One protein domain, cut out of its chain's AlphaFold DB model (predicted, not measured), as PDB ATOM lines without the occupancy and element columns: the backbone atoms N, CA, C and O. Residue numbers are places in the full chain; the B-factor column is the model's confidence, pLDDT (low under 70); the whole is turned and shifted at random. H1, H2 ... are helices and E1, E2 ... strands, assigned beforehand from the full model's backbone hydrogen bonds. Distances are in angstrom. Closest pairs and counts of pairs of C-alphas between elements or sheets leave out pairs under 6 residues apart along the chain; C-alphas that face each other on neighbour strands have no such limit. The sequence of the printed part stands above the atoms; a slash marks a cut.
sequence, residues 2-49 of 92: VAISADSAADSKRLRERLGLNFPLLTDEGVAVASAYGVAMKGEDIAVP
ATOM      1  N   VAL A   2     122.209 -14.933 -14.053       96.38
ATOM      2  CA  VAL A   2     121.910 -15.888 -12.983       96.38
ATOM      3  C   VAL A   2     121.896 -15.097 -11.679       96.38
ATOM      4  O   VAL A   2     122.639 -14.123 -11.571       96.38
ATOM      5  N   ALA A   3     121.050 -15.471 -10.727       96.88
ATOM      6  CA  ALA A   3     121.135 -14.942  -9.368       96.88
ATOM      7  C   ALA A   3     121.358 -16.090  -8.386       96.88
ATOM      8  O   ALA A   3     120.920 -17.213  -8.636       96.88
ATOM      9  N   ILE A   4     122.075 -15.800  -7.306       97.25
ATOM     10  CA  ILE A   4     122.538 -16.780  -6.326       97.25
ATOM     11  C   ILE A   4     122.189 -16.244  -4.936       97.25
ATOM     12  O   ILE A   4     122.429 -15.068  -4.664       97.25
ATOM     13  N   SER A   5     121.605 -17.078  -4.077       96.00
ATOM     14  CA  SER A   5     121.341 -16.748  -2.670       96.00
ATOM     15  C   SER A   5     121.465 -17.986  -1.784       96.00
ATOM     16  O   SER A   5     121.430 -19.110  -2.277       96.00
ATOM     17  N   ALA A   6     121.563 -17.788  -0.470       95.31
ATOM     18  CA  ALA A   6     121.514 -18.874   0.512       95.31
ATOM     19  C   ALA A   6     120.102 -19.482   0.679       95.31
ATOM     20  O   ALA A   6     119.911 -20.383   1.493       95.31
ATOM     21  N   ASP A   7     119.103 -19.001  -0.076       94.62
ATOM     22  CA  ASP A   7     117.740 -19.527  -0.009       94.62
ATOM     23  C   ASP A   7     117.685 -20.986  -0.472       94.62
ATOM     24  O   ASP A   7     118.453 -21.439  -1.330       94.62
ATOM     25  N   SER A   8     116.701 -21.717   0.051       94.44
ATOM     26  CA  SER A   8     116.438 -23.082  -0.387       94.44
ATOM     27  C   SER A   8     116.018 -23.117  -1.860       94.44
ATOM     28  O   SER A   8     115.303 -22.240  -2.354       94.44
ATOM     29  N   ALA A   9     116.356 -24.201  -2.564       94.25
ATOM     30  CA  ALA A   9     115.931 -24.394  -3.952       94.25
ATOM     31  C   ALA A   9     114.397 -24.322  -4.129       94.25
ATOM     32  O   ALA A   9     113.903 -23.896  -5.177       94.25
ATOM     33  N   ALA A  10     113.630 -24.720  -3.105       95.50
ATOM     34  CA  ALA A  10     112.174 -24.640  -3.114       95.50
ATOM     35  C   ALA A  10     111.678 -23.184  -3.084       95.50
ATOM     36  O   ALA A  10     110.781 -22.830  -3.856       95.50
ATOM     37  N   ASP A  11     112.277 -22.336  -2.247       95.44
ATOM     38  CA  ASP A  11     111.921 -20.919  -2.146       95.44
ATOM     39  C   ASP A  11     112.355 -20.145  -3.389       95.44
ATOM     40  O   ASP A  11     111.553 -19.396  -3.956       95.44
ATOM     41  N   SER A  12     113.563 -20.406  -3.902       94.81
ATOM     42  CA  SER A  12     114.026 -19.840  -5.170       94.81
ATOM     43  C   SER A  12     113.096 -20.227  -6.326       94.81
ATOM     44  O   SER A  12     112.709 -19.373  -7.127       94.81
ATOM     45  N   LYS A  13     112.649 -21.489  -6.404       94.50
ATOM     46  CA  LYS A  13     111.689 -21.923  -7.433       94.50
ATOM     47  C   LYS A  13     110.370 -21.151  -7.339       94.50
ATOM     48  O   LYS A  13     109.911 -20.608  -8.345       94.50
ATOM     49  N   ARG A  14     109.791 -21.051  -6.138       96.38
ATOM     50  CA  ARG A  14     108.549 -20.293  -5.895       96.38
ATOM     51  C   ARG A  14     108.706 -18.819  -6.260       96.38
ATOM     52  O   ARG A  14     107.809 -18.238  -6.868       96.38
ATOM     53  N   LEU A  15     109.839 -18.207  -5.916       95.94
ATOM     54  CA  LEU A  15     110.134 -16.812  -6.240       95.94
ATOM     55  C   LEU A  15     110.224 -16.590  -7.752       95.94
ATOM     56  O   LEU A  15     109.611 -15.653  -8.268       95.94
ATOM     57  N   ARG A  16     110.946 -17.469  -8.457       95.94
ATOM     58  CA  ARG A  16     111.080 -17.439  -9.918       95.94
ATOM     59  C   ARG A  16     109.720 -17.506 -10.606       95.94
ATOM     60  O   ARG A  16     109.459 -16.699 -11.494       95.94
ATOM     61  N   GLU A  17     108.866 -18.443 -10.195       96.19
ATOM     62  CA  GLU A  17     107.516 -18.618 -10.742       96.19
ATOM     63  C   GLU A  17     106.632 -17.401 -10.452       96.19
ATOM     64  O   GLU A  17     106.014 -16.857 -11.365       96.19
ATOM     65  N   ARG A  18     106.636 -16.915  -9.205       97.25
ATOM     66  CA  ARG A  18     105.843 -15.754  -8.777       97.25
ATOM     67  C   ARG A  18     106.196 -14.471  -9.527       97.25
ATOM     68  O   ARG A  18     105.308 -13.674  -9.809       97.25
ATOM     69  N   LEU A  19     107.480 -14.248  -9.803       96.50
ATOM     70  CA  LEU A  19     107.970 -13.042 -10.479       96.50
ATOM     71  C   LEU A  19     108.122 -13.214 -12.000       96.50
ATOM     72  O   LEU A  19     108.498 -12.258 -12.673       96.50
ATOM     73  N   GLY A  20     107.860 -14.408 -12.545       96.81
ATOM     74  CA  GLY A  20     108.007 -14.690 -13.974       96.81
ATOM     75  C   GLY A  20     109.444 -14.539 -14.489       96.81
ATOM     76  O   GLY A  20     109.648 -14.110 -15.623       96.81
ATOM     77  N   LEU A  21     110.453 -14.845 -13.663       95.12
ATOM     78  CA  LEU A  21     111.854 -14.630 -14.038       95.12
ATOM     79  C   LEU A  21     112.300 -15.633 -15.113       95.12
ATOM     80  O   LEU A  21     112.125 -16.849 -14.987       95.12
ATOM     81  N   ASN A  22     112.947 -15.119 -16.156       95.94
ATOM     82  CA  ASN A  22     113.448 -15.899 -17.291       95.94
ATOM     83  C   ASN A  22     114.899 -16.384 -17.117       95.94
ATOM     84  O   ASN A  22     115.470 -16.958 -18.040       95.94
ATOM     85  N   PHE A  23     115.483 -16.182 -15.939       94.88
ATOM     86  CA  PHE A  23     116.830 -16.616 -15.591       94.88
ATOM     87  C   PHE A  23     116.814 -17.590 -14.402       94.88
ATOM     88  O   PHE A  23     115.847 -17.608 -13.631       94.88
ATOM     89  N   PRO A  24     117.846 -18.440 -14.262       95.75
ATOM     90  CA  PRO A  24     117.968 -19.344 -13.125       95.75
ATOM     91  C   PRO A  24     118.239 -18.590 -11.816       95.75
ATOM     92  O   PRO A  24     118.989 -17.613 -11.790       95.75
ATOM     93  N   LEU A  25     117.655 -19.105 -10.732       97.25
ATOM     94  CA  LEU A  25     118.021 -18.787  -9.353       97.25
ATOM     95  C   LEU A  25     118.735 -20.014  -8.774       97.25
ATOM     96  O   LEU A  25     118.143 -21.095  -8.744       97.25
ATOM     97  N   LEU A  26     120.001 -19.865  -8.397       96.44
ATOM     98  CA  LEU A  26     120.822 -20.922  -7.808       96.44
ATOM     99  C   LEU A  26     120.883 -20.760  -6.289       96.44
ATOM    100  O   LEU A  26     120.809 -19.646  -5.776       96.44
ATOM    101  N   THR A  27     121.052 -21.882  -5.598       96.56
ATOM    102  CA  THR A  27     121.259 -21.917  -4.150       96.56
ATOM    103  C   THR A  27     122.756 -21.969  -3.836       96.56
ATOM    104  O   THR A  27     123.508 -22.669  -4.515       96.56
ATOM    105  N   ASP A  28     123.173 -21.209  -2.829       96.19
ATOM    106  CA  ASP A  28     124.506 -21.196  -2.220       96.19
ATOM    107  C   ASP A  28     124.368 -21.487  -0.721       96.19
ATOM    108  O   ASP A  28     124.679 -20.663   0.141       96.19
ATOM    109  N   GLU A  29     123.800 -22.653  -0.415       90.44
ATOM    110  CA  GLU A  29     123.675 -23.152   0.951       90.44
ATOM    111  C   GLU A  29     125.065 -23.228   1.608       90.44
ATOM    112  O   GLU A  29     125.992 -23.837   1.072       90.44
ATOM    113  N   GLY A  30     125.228 -22.566   2.758       89.81
ATOM    114  CA  GLY A  30     126.523 -22.441   3.435       89.81
ATOM    115  C   GLY A  30     127.468 -21.385   2.844       89.81
ATOM    116  O   GLY A  30     128.635 -21.353   3.229       89.81
ATOM    117  N   VAL A  31     126.986 -20.524   1.936       94.06
ATOM    118  CA  VAL A  31     127.668 -19.316   1.424       94.06
ATOM    119  C   VAL A  31     129.080 -19.536   0.866       94.06
ATOM    120  O   VAL A  31     129.957 -18.665   0.955       94.06
ATOM    121  N   ALA A  32     129.333 -20.707   0.281       96.19
ATOM    122  CA  ALA A  32     130.641 -21.065  -0.255       96.19
ATOM    123  C   ALA A  32     130.985 -20.252  -1.515       96.19
ATOM    124  O   ALA A  32     132.120 -19.792  -1.663       96.19
ATOM    125  N   VAL A  33     130.011 -20.032  -2.404       96.81
ATOM    126  CA  VAL A  33     130.189 -19.201  -3.603       96.81
ATOM    127  C   VAL A  33     130.369 -17.744  -3.198       96.81
ATOM    128  O   VAL A  33     131.323 -17.109  -3.642       96.81
ATOM    129  N   ALA A  34     129.521 -17.224  -2.312       97.06
ATOM    130  CA  ALA A  34     129.659 -15.867  -1.796       97.06
ATOM    131  C   ALA A  34     131.037 -15.647  -1.148       97.06
ATOM    132  O   ALA A  34     131.689 -14.638  -1.416       97.06
ATOM    133  N   SER A  35     131.533 -16.618  -0.377       96.25
ATOM    134  CA  SER A  35     132.878 -16.575   0.212       96.25
ATOM    135  C   SER A  35     133.977 -16.551  -0.852       96.25
ATOM    136  O   SER A  35     134.900 -15.744  -0.756       96.25
ATOM    137  N   ALA A  36     133.868 -17.381  -1.894       96.62
ATOM    138  CA  ALA A  36     134.837 -17.420  -2.993       96.62
ATOM    139  C   ALA A  36     134.895 -16.103  -3.788       96.62
ATOM    140  O   ALA A  36     135.955 -15.735  -4.289       96.62
ATOM    141  N   TYR A  37     133.776 -15.380  -3.870       96.56
ATOM    142  CA  TYR A  37     133.689 -14.056  -4.494       96.56
ATOM    143  C   TYR A  37     133.992 -12.903  -3.520       96.56
ATOM    144  O   TYR A  37     133.916 -11.740  -3.911       96.56
ATOM    145  N   GLY A  38     134.336 -13.195  -2.260       96.00
ATOM    146  CA  GLY A  38     134.650 -12.183  -1.247       96.00
ATOM    147  C   GLY A  38     133.439 -11.381  -0.757       96.00
ATOM    148  O   GLY A  38     133.609 -10.289  -0.225       96.00
ATOM    149  N   VAL A  39     132.225 -11.907  -0.939       96.69
ATOM    150  CA  VAL A  39     130.944 -11.241  -0.642       96.69
ATOM    151  C   VAL A  39     130.085 -12.013   0.366       96.69
ATOM    152  O   VAL A  39     128.880 -11.800   0.452       96.69
ATOM    153  N   ALA A  40     130.672 -12.913   1.153       94.94
ATOM    154  CA  ALA A  40     129.991 -13.475   2.319       94.94
ATOM    155  C   ALA A  40     129.907 -12.428   3.443       94.94
ATOM    156  O   ALA A  40     130.891 -11.747   3.748       94.94
ATOM    157  N   MET A  41     128.739 -12.298   4.072       90.38
ATOM    158  CA  MET A  41     128.558 -11.392   5.201       90.38
ATOM    159  C   MET A  41     129.203 -11.988   6.457       90.38
ATOM    160  O   MET A  41     128.956 -13.128   6.839       90.38
ATOM    161  N   LYS A  42     130.074 -11.220   7.118       86.00
ATOM    162  CA  LYS A  42     130.836 -11.725   8.265       86.00
ATOM    163  C   LYS A  42     129.913 -12.052   9.442       86.00
ATOM    164  O   LYS A  42     129.337 -11.148  10.037       86.00
ATOM    165  N   GLY A  43     129.902 -13.321   9.845       84.25
ATOM    166  CA  GLY A  43     129.124 -13.798  10.990       84.25
ATOM    167  C   GLY A  43     127.676 -14.157  10.656       84.25
ATOM    168  O   GLY A  43     126.923 -14.458  11.578       84.25
ATOM    169  N   GLU A  44     127.306 -14.150   9.373       85.88
ATOM    170  CA  GLU A  44     125.985 -14.550   8.898       85.88
ATOM    171  C   GLU A  44     126.103 -15.550   7.742       85.88
ATOM    172  O   GLU A  44     127.038 -15.489   6.945       85.88
ATOM    173  N   ASP A  45     125.113 -16.431   7.607       88.81
ATOM    174  CA  ASP A  45     125.028 -17.400   6.505       88.81
ATOM    175  C   ASP A  45     124.335 -16.788   5.274       88.81
ATOM    176  O   ASP A  45     123.495 -17.415   4.627       88.81
ATOM    177  N   ILE A  46     124.661 -15.529   4.956       90.50
ATOM    178  CA  ILE A  46     124.133 -14.808   3.788       90.50
ATOM    179  C   ILE A  46     125.235 -14.069   3.021       90.50
ATOM    180  O   ILE A  46     126.303 -13.754   3.547       90.50
ATOM    181  N   ALA A  47     124.959 -13.760   1.755       92.94
ATOM    182  CA  ALA A  47     125.804 -12.889   0.945       92.94
ATOM    183  C   ALA A  47     125.456 -11.408   1.175       92.94
ATOM    184  O   ALA A  47     124.285 -11.058   1.356       92.94
ATOM    185  N   VAL A  48     126.448 -10.521   1.079       94.88
ATOM    186  CA  VAL A  48     126.177  -9.096   0.851       94.88
ATOM    187  C   VAL A  48     125.604  -8.912  -0.563       94.88
ATOM    188  O   VAL A  48     125.976  -9.661  -1.473       94.88
ATOM    189  N   PRO A  49     124.699  -7.941  -0.797       95.19
ATOM    190  CA  PRO A  49     124.206  -7.667  -2.141       95.19
ATOM    191  C   PRO A  49     125.363  -7.327  -3.083       95.19
ATOM    192  O   PRO A  49     126.092  -6.363  -2.862       95.19
TER     193      PRO A  49
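This is residues 2 to 49 of the 92 residues of the protein "AhpC/TSA family protein" of Enhygromyxa salina (UniProt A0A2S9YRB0). What is the picture? Two short parallel strands, E1 and E2, lie side by side in the middle, with H1 at one end and H2 with looped residues 37 to 49 at the other. What makes it up? Of 48 printed residues, 22 are in named elements, E1, H1, E2, H2: mixed class. How compact? Only just compact, close to loose: radius of gyration of the C-alphas 11.1 A, spans 32 by 16 by 14 A.

Which strands pair? E1, residues 3 to 5, and E2, residues 25 to 27, are parallel at 31 degrees; N 26 and O 3, 2.8 A, are within hydrogen-bond range. And the helices? H1, residues 9 to 19, makes a strand-helix-strand unit, a helix between parallel neighbours, with E1 and E2; its crossover is right-handed. The closest C-alphas of H1 and E2, Ala 9 and Thr 27, are 5.9 A apart. H2, residues 32 to 36, is apart from H1. In H1 and H2 every O i to N i+4 pair is within hydrogen-bond range.

Where does E1 begin? C-alpha 3 is at (121.135, -14.942, -9.368); E1 and E2 each span 6.9 A. Where do the helices end? H1, 15.3 A, ends at (107.970, -13.042, -10.479); H2, 6.2 A, at (134.837, -17.420, -2.993).

How large? The farthest C-alphas, Gly 20 and Gly 43, are 32.7 A apart. Any break or doubt? The printed part has no cut, its three links are tight, and no printed residue is under 70 in pLDDT.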